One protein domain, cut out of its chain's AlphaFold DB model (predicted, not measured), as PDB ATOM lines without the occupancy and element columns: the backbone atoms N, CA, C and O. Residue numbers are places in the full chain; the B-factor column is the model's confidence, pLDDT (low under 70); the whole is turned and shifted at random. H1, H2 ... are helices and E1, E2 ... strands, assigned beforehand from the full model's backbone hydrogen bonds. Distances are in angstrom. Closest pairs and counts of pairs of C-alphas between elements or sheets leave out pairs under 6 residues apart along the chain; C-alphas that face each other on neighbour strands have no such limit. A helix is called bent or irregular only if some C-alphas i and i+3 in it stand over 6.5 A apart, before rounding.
ATOM      1  N   LYS A  24      45.134  11.224  26.389       50.31
ATOM      2  CA  LYS A  24      44.176  10.142  26.106       50.31
ATOM      3  C   LYS A  24      43.270  10.475  24.915       50.31
ATOM      4  O   LYS A  24      42.986   9.589  24.112       50.31
ATOM      5  N   ARG A  25      42.797  11.724  24.785       55.72
ATOM      6  CA  ARG A  25      41.967  12.171  23.644       55.72
ATOM      7  C   ARG A  25      42.747  12.188  22.333       55.72
ATOM      8  O   ARG A  25      42.175  11.819  21.310       55.72
ATOM      9  N   GLU A  26      44.010  12.594  22.355       55.00
ATOM     10  CA  GLU A  26      44.869  12.568  21.167       55.00
ATOM     11  C   GLU A  26      45.199  11.139  20.741       55.00
ATOM     12  O   GLU A  26      45.009  10.794  19.579       55.00
ATOM     13  N   GLU A  27      45.513  10.260  21.692       52.28
ATOM     14  CA  GLU A  27      45.655   8.820  21.466       52.28
ATOM     15  C   GLU A  27      44.383   8.223  20.822       52.28
ATOM     16  O   GLU A  27      44.452   7.440  19.876       52.28
ATOM     17  N   PHE A  28      43.190   8.644  21.268       58.03
ATOM     18  CA  PHE A  28      41.919   8.229  20.660       58.03
ATOM     19  C   PHE A  28      41.712   8.759  19.239       58.03
ATOM     20  O   PHE A  28      41.119   8.049  18.423       58.03
ATOM     21  N   LYS A  29      42.164   9.980  18.927       58.34
ATOM     22  CA  LYS A  29      42.138  10.497  17.550       58.34
ATOM     23  C   LYS A  29      43.047   9.656  16.659       58.34
ATOM     24  O   LYS A  29      42.609   9.262  15.583       58.34
ATOM     25  N   THR A  30      44.238   9.308  17.140       53.50
ATOM     26  CA  THR A  30      45.198   8.458  16.426       53.50
ATOM     27  C   THR A  30      44.638   7.056  16.186       53.50
ATOM     28  O   THR A  30      44.658   6.583  15.055       53.50
ATOM     29  N   TYR A  31      44.034   6.409  17.189       54.94
ATOM     30  CA  TYR A  31      43.397   5.101  16.993       54.94
ATOM     31  C   TYR A  31      42.216   5.150  16.028       54.94
ATOM     32  O   TYR A  31      42.124   4.298  15.150       54.94
ATOM     33  N   LYS A  32      41.342   6.159  16.140       58.03
ATOM     34  CA  LYS A  32      40.207   6.319  15.222       58.03
ATOM     35  C   LYS A  32      40.680   6.566  13.784       58.03
ATOM     36  O   LYS A  32      40.114   5.984  12.867       58.03
ATOM     37  N   ALA A  33      41.719   7.382  13.597       53.81
ATOM     38  CA  ALA A  33      42.327   7.642  12.290       53.81
ATOM     39  C   ALA A  33      42.983   6.391  11.679       53.81
ATOM     40  O   ALA A  33      43.002   6.241  10.463       53.81
ATOM     41  N   LEU A  34      43.469   5.473  12.518       52.66
ATOM     42  CA  LEU A  34      44.027   4.182  12.109       52.66
ATOM     43  C   LEU A  34      42.969   3.063  11.988       52.66
ATOM     44  O   LEU A  34      43.327   1.922  11.712       52.66
ATOM     45  N   GLY A  35      41.679   3.362  12.190       51.41
ATOM     46  CA  GLY A  35      40.589   2.382  12.095       51.41
ATOM     47  C   GLY A  35      40.435   1.459  13.315       51.41
ATOM     48  O   GLY A  35      39.721   0.457  13.242       51.41
ATOM     49  N   PHE A  36      41.075   1.778  14.445       55.81
ATOM     50  CA  PHE A  36      41.005   1.001  15.685       55.81
ATOM     51  C   PHE A  36      39.880   1.502  16.614       55.81
ATOM     52  O   PHE A  36      39.754   2.695  16.906       55.81
ATOM     53  N   GLY A  37      39.035   0.579  17.091       55.59
ATOM     54  CA  GLY A  37      37.867   0.878  17.929       55.59
ATOM     55  C   GLY A  37      38.181   1.175  19.406       55.59
ATOM     56  O   GLY A  37      39.242   0.848  19.931       55.59
ATOM     57  N   ARG A  38      37.205   1.751  20.132       53.31
ATOM     58  CA  ARG A  38      37.307   2.078  21.578       53.31
ATOM     59  C   ARG A  38      37.429   0.852  22.508       53.31
ATOM     60  O   ARG A  38      37.707   1.022  23.694       53.31
ATOM     61  N   SER A  39      37.191  -0.363  22.014       52.59
ATOM     62  CA  SER A  39      36.990  -1.584  22.813       52.59
ATOM     63  C   SER A  39      38.262  -2.204  23.398       52.59
ATOM     64  O   SER A  39      38.161  -3.007  24.322       52.59
ATOM     65  N   LEU A  40      39.454  -1.847  22.916       62.88
ATOM     66  CA  LEU A  40      40.662  -2.645  23.172       62.88
ATOM     67  C   LEU A  40      41.556  -2.136  24.314       62.88
ATOM     68  O   LEU A  40      42.584  -2.742  24.598       62.88
ATOM     69  N   LYS A  41      41.165  -1.071  25.029       61.44
ATOM     70  CA  LYS A  41      41.938  -0.565  26.184       61.44
ATOM     71  C   LYS A  41      41.802  -1.452  27.432       61.44
ATOM     72  O   LYS A  41      42.772  -1.666  28.159       61.44
ATOM     73  N   SER A  42      40.616  -2.019  27.677       68.44
ATOM     74  CA  SER A  42      40.375  -2.869  28.853       68.44
ATOM     75  C   SER A  42      41.020  -4.241  28.680       68.44
ATOM     76  O   SER A  42      40.774  -4.920  27.685       68.44
ATOM     77  N   ARG A  43      41.831  -4.666  29.659       70.88
ATOM     78  CA  ARG A  43      42.390  -6.027  29.705       70.88
ATOM     79  C   ARG A  43      41.274  -7.075  29.685       70.88
ATOM     80  O   ARG A  43      41.289  -7.942  28.827       70.88
ATOM     81  N   TYR A  44      40.251  -6.891  30.521       73.75
ATOM     82  CA  TYR A  44      39.078  -7.767  30.572       73.75
ATOM     83  C   TYR A  44      38.391  -7.915  29.205       73.75
ATOM     84  O   TYR A  44      38.047  -9.018  28.793       73.75
ATOM     85  N   ARG A  45      38.232  -6.811  28.461       75.75
ATOM     86  CA  ARG A  45      37.594  -6.848  27.137       75.75
ATOM     87  C   ARG A  45      38.468  -7.531  26.084       75.75
ATOM     88  O   ARG A  45      37.927  -8.218  25.225       75.75
ATOM     89  N   ARG A  46      39.794  -7.374  26.162       79.06
ATOM     90  CA  ARG A  46      40.742  -8.093  25.297       79.06
ATOM     91  C   ARG A  46      40.704  -9.597  25.561       79.06
ATOM     92  O   ARG A  46      40.527 -10.365  24.622       79.06
ATOM     93  N   ASP A  47      40.741  -9.984  26.833       78.00
ATOM     94  CA  ASP A  47      40.667 -11.385  27.251       78.00
ATOM     95  C   ASP A  47      39.337 -12.023  26.809       78.00
ATOM     96  O   ASP A  47      39.316 -13.149  26.320       78.00
ATOM     97  N   GLN A  48      38.220 -11.286  26.892       83.06
ATOM     98  CA  GLN A  48      36.909 -11.756  26.432       83.06
ATOM     99  C   GLN A  48      36.854 -11.994  24.912       83.06
ATOM    100  O   GLN A  48      36.209 -12.946  24.465       83.06
ATOM    101  N   ILE A  49      37.497 -11.133  24.117       80.62
ATOM    102  CA  ILE A  49      37.586 -11.285  22.658       80.62
ATOM    103  C   ILE A  49      38.404 -12.535  22.318       80.62
ATOM    104  O   ILE A  49      37.927 -13.386  21.567       80.62
ATOM    105  N   ASP A  50      39.576 -12.690  22.940       78.44
ATOM    106  CA  ASP A  50      40.454 -13.846  22.728       78.44
ATOM    107  C   ASP A  50      39.799 -15.167  23.157       78.44
ATOM    108  O   ASP A  50      39.961 -16.193  22.490       78.44
ATOM    109  N   HIS A  51      39.009 -15.154  24.237       78.50
ATOM    110  CA  HIS A  51      38.349 -16.354  24.755       78.50
ATOM    111  C   HIS A  51      37.351 -16.962  23.760       78.50
ATOM    112  O   HIS A  51      37.214 -18.181  23.684       78.50
ATOM    113  N   LYS A  52      36.688 -16.127  22.948       79.12
ATOM    114  CA  LYS A  52      35.709 -16.579  21.949       79.12
ATOM    115  C   LYS A  52      36.344 -17.264  20.736       79.12
ATOM    116  O   LYS A  52      35.615 -17.873  19.962       79.12
ATOM    117  N   ARG A  53      37.665 -17.149  20.532       77.75
ATOM    118  CA  ARG A  53      38.446 -17.730  19.412       77.75
ATOM    119  C   ARG A  53      37.964 -17.404  17.988       77.75
ATOM    120  O   ARG A  53      38.550 -17.894  17.028       77.75
ATOM    121  N   VAL A  54      36.937 -16.572  17.829       83.00
ATOM    122  CA  VAL A  54      36.499 -16.030  16.533       83.00
ATOM    123  C   VAL A  54      37.427 -14.895  16.114       83.00
ATOM    124  O   VAL A  54      37.937 -14.878  14.995       83.00
ATOM    125  N   ASN A  55      37.702 -13.994  17.052       84.38
ATOM    126  CA  ASN A  55      38.632 -12.890  16.891       84.38
ATOM    127  C   ASN A  55      39.787 -13.041  17.880       84.38
ATOM    128  O   ASN A  55      39.708 -13.788  18.856       84.38
ATOM    129  N   ARG A  56      40.881 -12.351  17.586       84.56
ATOM    130  CA  ARG A  56      42.081 -12.289  18.401       84.56
ATOM    131  C   ARG A  56      42.502 -10.842  18.567       84.56
ATOM    132  O   ARG A  56      42.480 -10.084  17.601       84.56
ATOM    133  N   VAL A  57      42.954 -10.478  19.756       84.12
ATOM    134  CA  VAL A  57      43.632  -9.209  19.984       84.12
ATOM    135  C   VAL A  57      45.134  -9.387  19.783       84.12
ATOM    136  O   VAL A  57      45.766 -10.270  20.362       84.12
ATOM    137  N   ILE A  58      45.723  -8.534  18.951       79.12
ATOM    138  CA  ILE A  58      47.168  -8.478  18.712       79.12
ATOM    139  C   ILE A  58      47.684  -7.050  18.923       79.12
ATOM    140  O   ILE A  58      46.922  -6.090  18.838       79.12
ATOM    141  N   GLY A  59      48.974  -6.901  19.224       75.94
ATOM    142  CA  GLY A  59      49.589  -5.621  19.605       75.94
ATOM    143  C   GLY A  59      50.054  -5.603  21.062       75.94
ATOM    144  O   GLY A  59      50.208  -6.657  21.679       75.94
ATOM    145  N   GLY A  60      50.284  -4.408  21.607       66.69
ATOM    146  CA  GLY A  60      50.895  -4.205  22.923       66.69
ATOM    147  C   GLY A  60      52.378  -3.829  22.847       66.69
ATOM    148  O   GLY A  60      52.986  -3.855  21.775       66.69
ATOM    149  N   GLY A  61      52.948  -3.432  23.991       68.44
ATOM    150  CA  GLY A  61      54.256  -2.770  24.034       68.44
ATOM    151  C   GLY A  61      54.177  -1.421  23.320       68.44
ATOM    152  O   GLY A  61      53.376  -0.575  23.708       68.44
ATOM    153  N   ASP A  62      54.930  -1.280  22.231       64.44
ATOM    154  CA  ASP A  62      55.008  -0.048  21.433       64.44
ATOM    155  C   ASP A  62      53.927   0.054  20.340       64.44
ATOM    156  O   ASP A  62      53.945   0.980  19.528       64.44
ATOM    157  N   ARG A  63      53.003  -0.917  20.255       67.88
ATOM    158  CA  ARG A  63      52.008  -0.994  19.173       67.88
ATOM    159  C   ARG A  63      50.566  -0.909  19.670       67.88
ATOM    160  O   ARG A  63      50.229  -1.578  20.651       67.88
ATOM    161  N   PRO A  64      49.685  -0.203  18.933       68.75
ATOM    162  CA  PRO A  64      48.242  -0.234  19.145       68.75
ATOM    163  C   PRO A  64      47.688  -1.655  19.236       68.75
ATOM    164  O   PRO A  64      48.058  -2.519  18.435       68.75
ATOM    165  N   PHE A  65      46.756  -1.889  20.159       72.50
ATOM    166  CA  PHE A  65      45.959  -3.112  20.135       72.50
ATOM    167  C   PHE A  65      44.981  -3.078  18.961       72.50
ATOM    168  O   PHE A  65      44.285  -2.083  18.764       72.50
ATOM    169  N   MET A  66      44.890  -4.189  18.235       76.56
ATOM    170  CA  MET A  66      43.912  -4.391  17.173       76.56
ATOM    171  C   MET A  66      43.218  -5.741  17.310       76.56
ATOM    172  O   MET A  66      43.813  -6.719  17.762       76.56
ATOM    173  N   GLU A  67      41.945  -5.770  16.935       83.25
ATOM    174  CA  GLU A  67      41.125  -6.972  16.873       83.25
ATOM    175  C   GLU A  67      41.152  -7.492  15.441       83.25
ATOM    176  O   GLU A  67      40.816  -6.767  14.508       83.25
ATOM    177  N   VAL A  68      41.557  -8.743  15.276       83.75
ATOM    178  CA  VAL A  68      41.679  -9.401  13.976       83.75
ATOM    179  C   VAL A  68      40.931 -10.721  13.994       83.75
ATOM    180  O   VAL A  68      40.785 -11.346  15.042       83.75
ATOM    181  N   ASN A  69      40.477 -11.188  12.835       87.56
ATOM    182  CA  ASN A  69      39.904 -12.525  12.743       87.56
ATOM    183  C   ASN A  69      40.966 -13.581  13.111       87.56
ATOM    184  O   ASN A  69      42.091 -13.551  12.606       87.56
ATOM    185  N   HIS A  70      40.613 -14.522  13.990       86.62
ATOM    186  CA  HIS A  70      41.559 -15.503  14.517       86.62
ATOM    187  C   HIS A  70      42.095 -16.441  13.428       86.62
ATOM    188  O   HIS A  70      43.293 -16.720  13.397       86.62
ATOM    189  N   GLN A  71      41.234 -16.894  12.512       86.75
ATOM    190  CA  GLN A  71      41.638 -17.770  11.410       86.75
ATOM    191  C   GLN A  71      42.560 -17.036  10.436       86.75
ATOM    192  O   GLN A  71      43.625 -17.554  10.102       86.75
ATOM    193  N   ARG A  72      42.218 -15.794  10.059       87.12
ATOM    194  CA  ARG A  72      43.082 -14.968   9.200       87.12
ATOM    195  C   ARG A  72      44.455 -14.744   9.830       87.12
ATOM    196  O   ARG A  72      45.463 -14.898   9.149       87.12
ATOM    197  N   TYR A  73      44.505 -14.468  11.135       87.38
ATOM    198  CA  TYR A  73      45.762 -14.347  11.874       87.38
ATOM    199  C   TYR A  73      46.610 -15.624  11.801       87.38
ATOM    200  O   TYR A  73      47.812 -15.543  11.564       87.38
ATOM    201  N   LEU A  74      46.011 -16.804  12.000       88.44
ATOM    202  CA  LEU A  74      46.744 -18.074  11.946       88.44
ATOM    203  C   LEU A  74      47.299 -18.363  10.549       88.44
ATOM    204  O   LEU A  74      48.452 -18.781  10.440       88.44
ATOM    205  N   VAL A  75      46.496 -18.134   9.508       88.00
ATOM    206  CA  VAL A  75      46.902 -18.313   8.105       88.00
ATOM    207  C   VAL A  75      48.064 -17.384   7.771       88.00
ATOM    208  O   VAL A  75      49.148 -17.860   7.440       88.00
ATOM    209  N   LEU A  76      47.893 -16.080   7.990       87.38
ATOM    210  CA  LEU A  76      48.922 -15.093   7.675       87.38
ATOM    211  C   LEU A  76      50.206 -15.324   8.477       87.38
ATOM    212  O   LEU A  76      51.312 -15.196   7.960       87.38
ATOM    213  N   ARG A  77      50.090 -15.714   9.749       87.50
ATOM    214  CA  ARG A  77      51.264 -16.011  10.573       87.50
ATOM    215  C   ARG A  77      52.047 -17.210  10.045       87.50
ATOM    216  O   ARG A  77      53.273 -17.206  10.145       87.50
ATOM    217  N   ARG A  78      51.375 -18.224   9.485       87.56
ATOM    218  CA  ARG A  78      52.039 -19.357   8.817       87.56
ATOM    219  C   ARG A  78      52.733 -18.909   7.532       87.56
ATOM    220  O   ARG A  78      53.888 -19.276   7.341       87.56
ATOM    221  N   GLU A  79      52.079 -18.084   6.719       88.69
ATOM    222  CA  GLU A  79      52.648 -17.517   5.485       88.69
ATOM    223  C   GLU A  79      53.919 -16.709   5.774       88.69
ATOM    224  O   GLU A  79      54.985 -17.024   5.251       88.69
ATOM    225  N   VAL A  80      53.842 -15.755   6.708       83.62
ATOM    226  CA  VAL A  80      54.983 -14.938   7.152       83.62
ATOM    227  C   VAL A  80      56.114 -15.808   7.697       83.62
ATOM    228  O   VAL A  80      57.284 -15.556   7.426       83.62
ATOM    229  N   THR A  81      55.786 -16.852   8.463       83.75
ATOM    230  CA  THR A  81      56.804 -17.781   8.973       83.75
ATOM    231  C   THR A  81      57.505 -18.508   7.824       83.75
ATOM    232  O   THR A  81      58.731 -18.557   7.792       83.75
ATOM    233  N   ALA A  82      56.749 -19.038   6.859       84.81
ATOM    234  CA  ALA A  82      57.301 -19.747   5.709       84.81
ATOM    235  C   ALA A  82      58.141 -18.836   4.797       84.81
ATOM    236  O   ALA A  82      59.164 -19.264   4.271       84.81
ATOM    237  N   GLU A  83      57.736 -17.580   4.606       84.62
ATOM    238  CA  GLU A  83      58.525 -16.572   3.886       84.62
ATOM    239  C   GLU A  83      59.858 -16.290   4.581       84.62
ATOM    240  O   GLU A  83      60.909 -16.421   3.959       84.62
ATOM    241  N   LEU A  84      59.835 -15.992   5.882       81.44
ATOM    242  CA  LEU A  84      61.049 -15.663   6.632       81.44
ATOM    243  C   LEU A  84      62.015 -16.849   6.749       81.44
ATOM    244  O   LEU A  84      63.230 -16.655   6.738       81.44
ATOM    245  N   LEU A  85      61.497 -18.076   6.832       81.31
ATOM    246  CA  LEU A  85      62.324 -19.283   6.782       81.31
ATOM    247  C   LEU A  85      62.973 -19.467   5.405       81.31
ATOM    248  O   LEU A  85      64.160 -19.781   5.343       81.31
ATOM    249  N   ARG A  86      62.236 -19.228   4.309       83.44
ATOM    250  CA  ARG A  86      62.798 -19.269   2.948       83.44
ATOM    251  C   ARG A  86      63.878 -18.209   2.747       83.44
ATOM    252  O   ARG A  86      64.922 -18.523   2.185       83.44
ATOM    253  N   GLU A  87      63.668 -16.987   3.237       79.81
ATOM    254  CA  GLU A  87      64.682 -15.922   3.203       79.81
ATOM    255  C   GLU A  87      65.953 -16.319   3.966       79.81
ATOM    256  O   GLU A  87      67.060 -16.144   3.463       79.81
ATOM    257  N   ALA A  88      65.808 -16.890   5.165       74.81
ATOM    258  CA  ALA A  88      66.944 -17.331   5.972       74.81
ATOM    259  C   ALA A  88      67.723 -18.482   5.316       74.81
ATOM    260  O   ALA A  88      68.955 -18.497   5.349       74.81
ATOM    261  N   GLN A  89      67.014 -19.425   4.689       73.12
ATOM    262  CA  GLN A  89      67.627 -20.509   3.919       73.12
ATOM    263  C   GLN A  89      68.373 -19.977   2.692       73.12
ATOM    264  O   GLN A  89      69.509 -20.379   2.452       73.12
ATOM    265  N   ALA A  90      67.777 -19.039   1.951       74.38
ATOM    266  CA  ALA A  90      68.417 -18.395   0.805       74.38
ATOM    267  C   ALA A  90      69.674 -17.602   1.206       74.38
ATOM    268  O   ALA A  90      70.637 -17.549   0.447       74.38
ATOM    269  N   ALA A  91      69.699 -17.043   2.419       74.75
ATOM    270  CA  ALA A  91      70.867 -16.382   2.998       74.75
ATOM    271  C   ALA A  91      71.959 -17.358   3.493       74.75
ATOM    272  O   ALA A  91      72.978 -16.917   4.024       74.75
ATOM    273  N   GLY A  92      71.766 -18.675   3.349       73.69
ATOM    274  CA  GLY A  92      72.754 -19.690   3.724       73.69
ATOM    275  C   GLY A  92      72.890 -19.917   5.233       73.69
ATOM    276  O   GLY A  92      73.896 -20.471   5.679       73.69
ATOM    277  N   ILE A  93      71.905 -19.504   6.037       72.38
ATOM    278  CA  ILE A  93      71.934 -19.661   7.496       72.38
ATOM    279  C   ILE A  93      71.708 -21.138   7.855       72.38
ATOM    280  O   ILE A  93      70.585 -21.638   7.817       72.38
ATOM    281  N   GLN A  94      72.775 -21.841   8.240       64.00
ATOM    282  CA  GLN A  94      72.732 -23.246   8.669       64.00
ATOM    283  C   GLN A  94      72.587 -23.358  10.192       64.00
ATOM    284  O   GLN A  94      73.513 -23.733  10.908       64.00
ATOM    285  N   VAL A  95      71.415 -22.985  10.701       70.00
ATOM    286  CA  VAL A  95      71.068 -23.073  12.129       70.00
ATOM    287  C   VAL A  95      69.912 -24.070  12.288       70.00
ATOM    288  O   VAL A  95      69.038 -24.098  11.418       70.00
ATOM    289  N   PRO A  96      69.860 -24.877  13.372       76.31
ATOM    290  CA  PRO A  96      68.703 -25.724  13.663       76.31
ATOM    291  C   PRO A  96      67.398 -24.927  13.613       76.31
ATOM    292  O   PRO A  96      67.346 -23.777  14.066       76.31
ATOM    293  N   ILE A  97      66.342 -25.530  13.064       72.19
ATOM    294  CA  ILE A  97      65.090 -24.825  12.765       72.19
ATOM    295  C   ILE A  97      64.468 -24.197  14.016       72.19
ATOM    296  O   ILE A  97      63.908 -23.108  13.940       72.19
ATOM    297  N   GLU A  98      64.632 -24.815  15.186       74.31
ATOM    298  CA  GLU A  98      64.138 -24.314  16.468       74.31
ATOM    299  C   GLU A  98      64.840 -23.013  16.879       74.31
ATOM    300  O   GLU A  98      64.193 -22.056  17.309       74.31
ATOM    301  N   ALA A  99      66.163 -22.954  16.711       70.75
ATOM    302  CA  ALA A  99      66.960 -21.774  17.028       70.75
ATOM    303  C   ALA A  99      66.712 -20.648  16.012       70.75
ATOM    304  O   ALA A  99      66.586 -19.481  16.397       70.75
ATOM    305  N   LEU A 100      66.534 -20.998  14.735       71.88
ATOM    306  CA  LEU A 100      66.124 -20.049  13.707       71.88
ATOM    307  C   LEU A 100      64.732 -19.472  14.017       71.88
ATOM    308  O   LEU A 100      64.562 -18.255  14.046       71.88
ATOM    309  N   MET A 101      63.762 -20.317  14.359       71.12
ATOM    310  CA  MET A 101      62.415 -19.901  14.757       71.12
ATOM    311  C   MET A 101      62.414 -19.000  15.996       71.12
ATOM    312  O   MET A 101      61.694 -17.998  16.026       71.12
ATOM    313  N   ALA A 102      63.238 -19.309  17.001       72.75
ATOM    314  CA  ALA A 102      63.398 -18.463  18.183       72.75
ATOM    315  C   ALA A 102      63.959 -17.079  17.818       72.75
ATOM    316  O   ALA A 102      63.444 -16.066  18.295       72.75
ATOM    317  N   SER A 103      64.953 -17.024  16.925       75.69
ATOM    318  CA  SER A 103      65.542 -15.763  16.450       75.69
ATOM    319  C   SER A 103      64.563 -14.927  15.612       75.69
ATOM    320  O   SER A 103      64.503 -13.704  15.747       75.69
ATOM    321  N   LEU A 104      63.728 -15.584  14.801       80.19
ATOM    322  CA  LEU A 104      62.761 -14.934  13.919       80.19
ATOM    323  C   LEU A 104      61.473 -14.527  14.635       80.19
ATOM    324  O   LEU A 104      60.690 -13.764  14.068       80.19
ATOM    325  N   ARG A 105      61.239 -14.982  15.872       78.38
ATOM    326  CA  ARG A 105      59.982 -14.771  16.606       78.38
ATOM    327  C   ARG A 105      59.505 -13.317  16.579       78.38
ATOM    328  O   ARG A 105      58.364 -13.056  16.200       78.38
ATOM    329  N   HIS A 106      60.370 -12.370  16.938       78.50
ATOM    330  CA  HIS A 106      60.013 -10.947  16.957       78.50
ATOM    331  C   HIS A 106      59.717 -10.395  15.557       78.50
ATOM    332  O   HIS A 106      58.839  -9.545  15.401       78.50
ATOM    333  N   ARG A 107      60.415 -10.893  14.529       76.81
ATOM    334  CA  ARG A 107      60.192 -10.501  13.132       76.81
ATOM    335  C   ARG A 107      58.869 -11.056  12.612       76.81
ATOM    336  O   ARG A 107      58.105 -10.302  12.022       76.81
ATOM    337  N   ILE A 108      58.543 -12.312  12.923       80.44
ATOM    338  CA  ILE A 108      57.245 -12.926  12.615       80.44
ATOM    339  C   ILE A 108      56.119 -12.113  13.263       80.44
ATOM    340  O   ILE A 108      55.169 -11.727  12.586       80.44
ATOM    341  N   GLU A 109      56.232 -11.794  14.558       83.00
ATOM    342  CA  GLU A 109      55.250 -10.971  15.282       83.00
ATOM    343  C   GLU A 109      55.130  -9.552  14.696       83.00
ATOM    344  O   GLU A 109      54.037  -8.984  14.650       83.00
ATOM    345  N   LYS A 110      56.236  -8.962  14.226       81.44
ATOM    346  CA  LYS A 110      56.256  -7.659  13.546       81.44
ATOM    347  C   LYS A 110      55.541  -7.676  12.204       81.44
ATOM    348  O   LYS A 110      54.567  -6.949  12.042       81.44
ATOM    349  N   VAL A 111      55.983  -8.527  11.290       83.06
ATOM    350  CA  VAL A 111      55.461  -8.576   9.921       83.06
ATOM    351  C   VAL A 111      53.990  -8.994   9.914       83.06
ATOM    352  O   VAL A 111      53.187  -8.401   9.200       83.06
ATOM    353  N   THR A 112      53.601  -9.948  10.773       85.31
ATOM    354  CA  THR A 112      52.191 -10.355  10.915       85.31
ATOM    355  C   THR A 112      51.314  -9.176  11.345       85.31
ATOM    356  O   THR A 112      50.231  -8.979  10.801       85.31
ATOM    357  N   TYR A 113      51.780  -8.370  12.306       84.44
ATOM    358  CA  TYR A 113      51.061  -7.176  12.752       84.44
ATOM    359  C   TYR A 113      50.952  -6.136  11.632       84.44
ATOM    360  O   TYR A 113      49.869  -5.626  11.372       84.44
ATOM    361  N   GLU A 114      52.062  -5.816  10.968       83.50
ATOM    362  CA  GLU A 114      52.098  -4.783   9.927       83.50
ATOM    363  C   GLU A 114      51.165  -5.123   8.761       83.50
ATOM    364  O   GLU A 114      50.381  -4.273   8.343       83.50
ATOM    365  N   ARG A 115      51.169  -6.378   8.299       85.06
ATOM    366  CA  ARG A 115      50.272  -6.832   7.227       85.06
ATOM    367  C   ARG A 115      48.796  -6.756   7.627       85.06
ATOM    368  O   ARG A 115      48.002  -6.210   6.870       85.06
ATOM    369  N   LEU A 116      48.425  -7.203   8.830       84.00
ATOM    370  CA  LEU A 116      47.033  -7.107   9.305       84.00
ATOM    371  C   LEU A 116      46.579  -5.657   9.503       84.00
ATOM    372  O   LEU A 116      45.435  -5.320   9.204       84.00
ATOM    373  N   ALA A 117      47.472  -4.783   9.970       79.69
ATOM    374  CA  ALA A 117      47.173  -3.363  10.094       79.69
ATOM    375  C   ALA A 117      46.930  -2.720   8.718       79.69
ATOM    376  O   ALA A 117      46.003  -1.923   8.573       79.69
ATOM    377  N   LEU A 118      47.721  -3.086   7.701       79.50
ATOM    378  CA  LEU A 118      47.513  -2.637   6.322       79.50
ATOM    379  C   LEU A 118      46.182  -3.144   5.751       79.50
ATOM    380  O   LEU A 118      45.448  -2.352   5.163       79.50
ATOM    381  N   GLU A 119      45.830  -4.415   5.976       80.00
ATOM    382  CA  GLU A 119      44.528  -4.978   5.585       80.00
ATOM    383  C   GLU A 119      43.363  -4.194   6.208       80.00
ATOM    384  O   GLU A 119      42.417  -3.820   5.513       80.00
ATOM    385  N   GLN A 120      43.442  -3.883   7.506       77.69
ATOM    386  CA  GLN A 120      42.400  -3.137   8.210       77.69
ATOM    387  C   GLN A 120      42.289  -1.683   7.722       77.69
ATOM    388  O   GLN A 120      41.182  -1.165   7.570       77.69
ATOM    389  N   GLN A 121      43.417  -1.032   7.424       74.50
ATOM    390  CA  GLN A 121      43.426   0.313   6.843       74.50
ATOM    391  C   GLN A 121      42.850   0.330   5.424       74.50
ATOM    392  O   GLN A 121      42.069   1.222   5.093       74.50
ATOM    393  N   ALA A 122      43.207  -0.649   4.588       75.38
ATOM    394  CA  ALA A 122      42.645  -0.801   3.252       75.38
ATOM    395  C   ALA A 122      41.129  -1.037   3.325       75.38
ATOM    396  O   ALA A 122      40.370  -0.361   2.633       75.38
ATOM    397  N   ALA A 123      40.677  -1.907   4.231       75.88
ATOM    398  CA  ALA A 123      39.261  -2.166   4.475       75.88
ATOM    399  C   ALA A 123      38.485  -0.908   4.881       75.88
ATOM    400  O   ALA A 123      37.412  -0.663   4.337       75.88
ATOM    401  N   ALA A 124      39.035  -0.091   5.781       75.44
ATOM    402  CA  ALA A 124      38.405   1.162   6.188       75.44
ATOM    403  C   ALA A 124      38.303   2.164   5.024       75.44
ATOM    404  O   ALA A 124      37.268   2.800   4.846       75.44
ATOM    405  N   LYS A 125      39.350   2.281   4.194       77.38
ATOM    406  CA  LYS A 125      39.331   3.150   3.002       77.38
ATOM    407  C   LYS A 125      38.298   2.695   1.975       77.38
ATOM    408  O   LYS A 125      37.578   3.529   1.432       77.38
ATOM    409  N   VAL A 126      38.209   1.386   1.738       80.81
ATOM    410  CA  VAL A 126      37.203   0.788   0.853       80.81
ATOM    411  C   VAL A 126      35.798   1.070   1.370       80.81
ATOM    412  O   VAL A 126      34.950   1.463   0.585       80.81
ATOM    413  N   GLU A 127      35.539   0.924   2.671       81.56
ATOM    414  CA  GLU A 127      34.220   1.223   3.243       81.56
ATOM    415  C   GLU A 127      33.809   2.681   3.038       81.56
ATOM    416  O   GLU A 127      32.677   2.935   2.630       81.56
ATOM    417  N   VAL A 128      34.724   3.625   3.283       80.38
ATOM    418  CA  VAL A 128      34.464   5.057   3.088       80.38
ATOM    419  C   VAL A 128      34.185   5.359   1.615       80.38
ATOM    420  O   VAL A 128      33.135   5.910   1.301       80.38
ATOM    421  N   SER A 129      35.065   4.925   0.710       81.62
ATOM    422  CA  SER A 129      34.904   5.152  -0.732       81.62
ATOM    423  C   SER A 129      33.633   4.498  -1.283       81.62
ATOM    424  O   SER A 129      32.907   5.098  -2.073       81.62
ATOM    425  N   PHE A 130      33.316   3.280  -0.841       84.12
ATOM    426  CA  PHE A 130      32.127   2.569  -1.295       84.12
ATOM    427  C   PHE A 130      30.845   3.257  -0.807       84.12
ATOM    428  O   PHE A 130      29.877   3.353  -1.558       84.12
ATOM    429  N   LEU A 131      30.848   3.788   0.418       85.81
ATOM    430  CA  LEU A 131      29.729   4.559   0.950       85.81
ATOM    431  C   LEU A 131      29.547   5.892   0.211       85.81
ATOM    432  O   LEU A 131      28.413   6.253  -0.091       85.81
ATOM    433  N   GLU A 132      30.637   6.580  -0.133       84.81
ATOM    434  CA  GLU A 132      30.604   7.814  -0.930       84.81
ATOM    435  C   GLU A 132      30.055   7.582  -2.347       84.81
ATOM    436  O   GLU A 132      29.242   8.371  -2.825       84.81
ATOM    437  N   HIS A 133      30.450   6.490  -3.012       87.25
ATOM    438  CA  HIS A 133      30.038   6.212  -4.394       87.25
ATOM    439  C   HIS A 133      28.684   5.506  -4.527       87.25
ATOM    440  O   HIS A 133      27.970   5.740  -5.500       87.25
ATOM    441  N   HIS A 134      28.328   4.629  -3.586       87.81
ATOM    442  CA  HIS A 134      27.139   3.775  -3.694       87.81
ATOM    443  C   HIS A 134      26.049   4.093  -2.664       87.81
ATOM    444  O   HIS A 134      24.981   3.486  -2.718       87.81
ATOM    445  N   GLY A 135      26.299   4.990  -1.702       87.06
ATOM    446  CA  GLY A 135      25.334   5.351  -0.658       87.06
ATOM    447  C   GLY A 135      24.985   4.211   0.311       87.06
ATOM    448  O   GLY A 135      24.047   4.329   1.096       87.06
ATOM    449  N   ARG A 136      25.720   3.095   0.262       89.50
ATOM    450  CA  ARG A 136      25.540   1.915   1.121       89.50
ATOM    451  C   ARG A 136      26.891   1.356   1.548       89.50
ATOM    452  O   ARG A 136      27.906   1.646   0.928       89.50
ATOM    453  N   LEU A 137      26.905   0.501   2.569       82.88
ATOM    454  CA  LEU A 137      28.107  -0.252   2.928       82.88
ATOM    455  C   LEU A 137      28.376  -1.385   1.911       82.88
ATOM    456  O   LEU A 137      27.425  -1.943   1.341       82.88
ATOM    457  N   PRO A 138      29.653  -1.741   1.678       83.94
ATOM    458  CA  PRO A 138      30.007  -2.864   0.821       83.94
ATOM    459  C   PRO A 138      29.556  -4.185   1.454       83.94
ATOM    460  O   PRO A 138      29.657  -4.384   2.668       83.94
ATOM    461  N   THR A 139      29.087  -5.116   0.627       85.38
ATOM    462  CA  THR A 139      28.857  -6.503   1.059       85.38
ATOM    463  C   THR A 139      30.189  -7.190   1.373       85.38
ATOM    464  O   THR A 139      31.256  -6.728   0.966       85.38
TER     465      THR A 139
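AT A GLANCE: This is residues 24 to 139 of the 254 residues of an uncharacterized protein of Verrucomicrobia bacterium Tous-C9LFEB (UniProt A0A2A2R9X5). One long kinked helix, H4, makes the long axis; H3 crosses its first half at a steep angle, and a two-stranded hairpin, E1 and E2, packs beside the middle of H4. H2 sits by E1, H1 lies far from the middle, and beyond residue 120 H4 runs on past H3 and the hairpin. The printed part has 116 residues, with four named helices and two named strands in the order H1, H2, E1, E2, H3, H4; the sheet, E1 - E2, is antiparallel and the class is mostly helix. The whole is loose, with a radius of gyration of the C-alphas of 17.2 A, and elongated, spanning 55 by 35 by 29 A.

HOW THE PARTS SIT: Begin at H1, residues 24 to 33, and go on to H2, residues 43 to 51; the two are apart. Next look at E1, residues 55 to 60, where the closest C-alphas of H2 and E1, those of Asp 50 and Arg 56, are 4.9 A apart. E2, residues 63 to 69, forms an antiparallel hairpin with E1, at 168 degrees between their directions; find N 56 and O 68 at 2.7 A and N 66 and O 58 at 2.8 A, within hydrogen-bond range. The closest C-alphas of H1 and E2, Tyr 31 and Pro 64, are 7.5 A apart. H3, residues 70 to 90, follows E2 by a tight link. H4, residues 97 to 134, touches H3 with residues 100 to 116 alone, closest at the C-alphas of Arg 77 and Thr 112, 5.7 A; they run opposite ways at a steep tilt of 51 degrees. The closest C-alphas of E2 and H4, Val 68 and Leu 116, are 7.5 A apart. In H1, H2 and H3 every O i to N i+4 pair is within hydrogen-bond range; in H4, 32 of 34 are.

IN THESE COORDINATES: Find C-alpha 24 at (44.176, 10.142, 26.106), where H1 begins; it is 14.2 A long, and H2 is 12.1 A. E1 measures 16.2 A and E2 17.9 A. H3 begins at C-alpha 70, (41.559, -15.503, 14.517), and is 30.3 A long. H4 covers 50.3 A to C-alpha 134 at (27.139, 3.775, -3.694); it has a kink of 54 degrees near residue 104 and is irregular, with C-alphas 103 and 106 standing 7.3 A apart.

THE WHOLE: The two C-alphas farthest apart, those of Gln 94 and Gly 135, are 56.1 A apart. The printed part has no cut, and no link is long. The mean pLDDT of the printed part is 75.8; look for values under 70 at residues 24 to 42, 60 to 64 and 94.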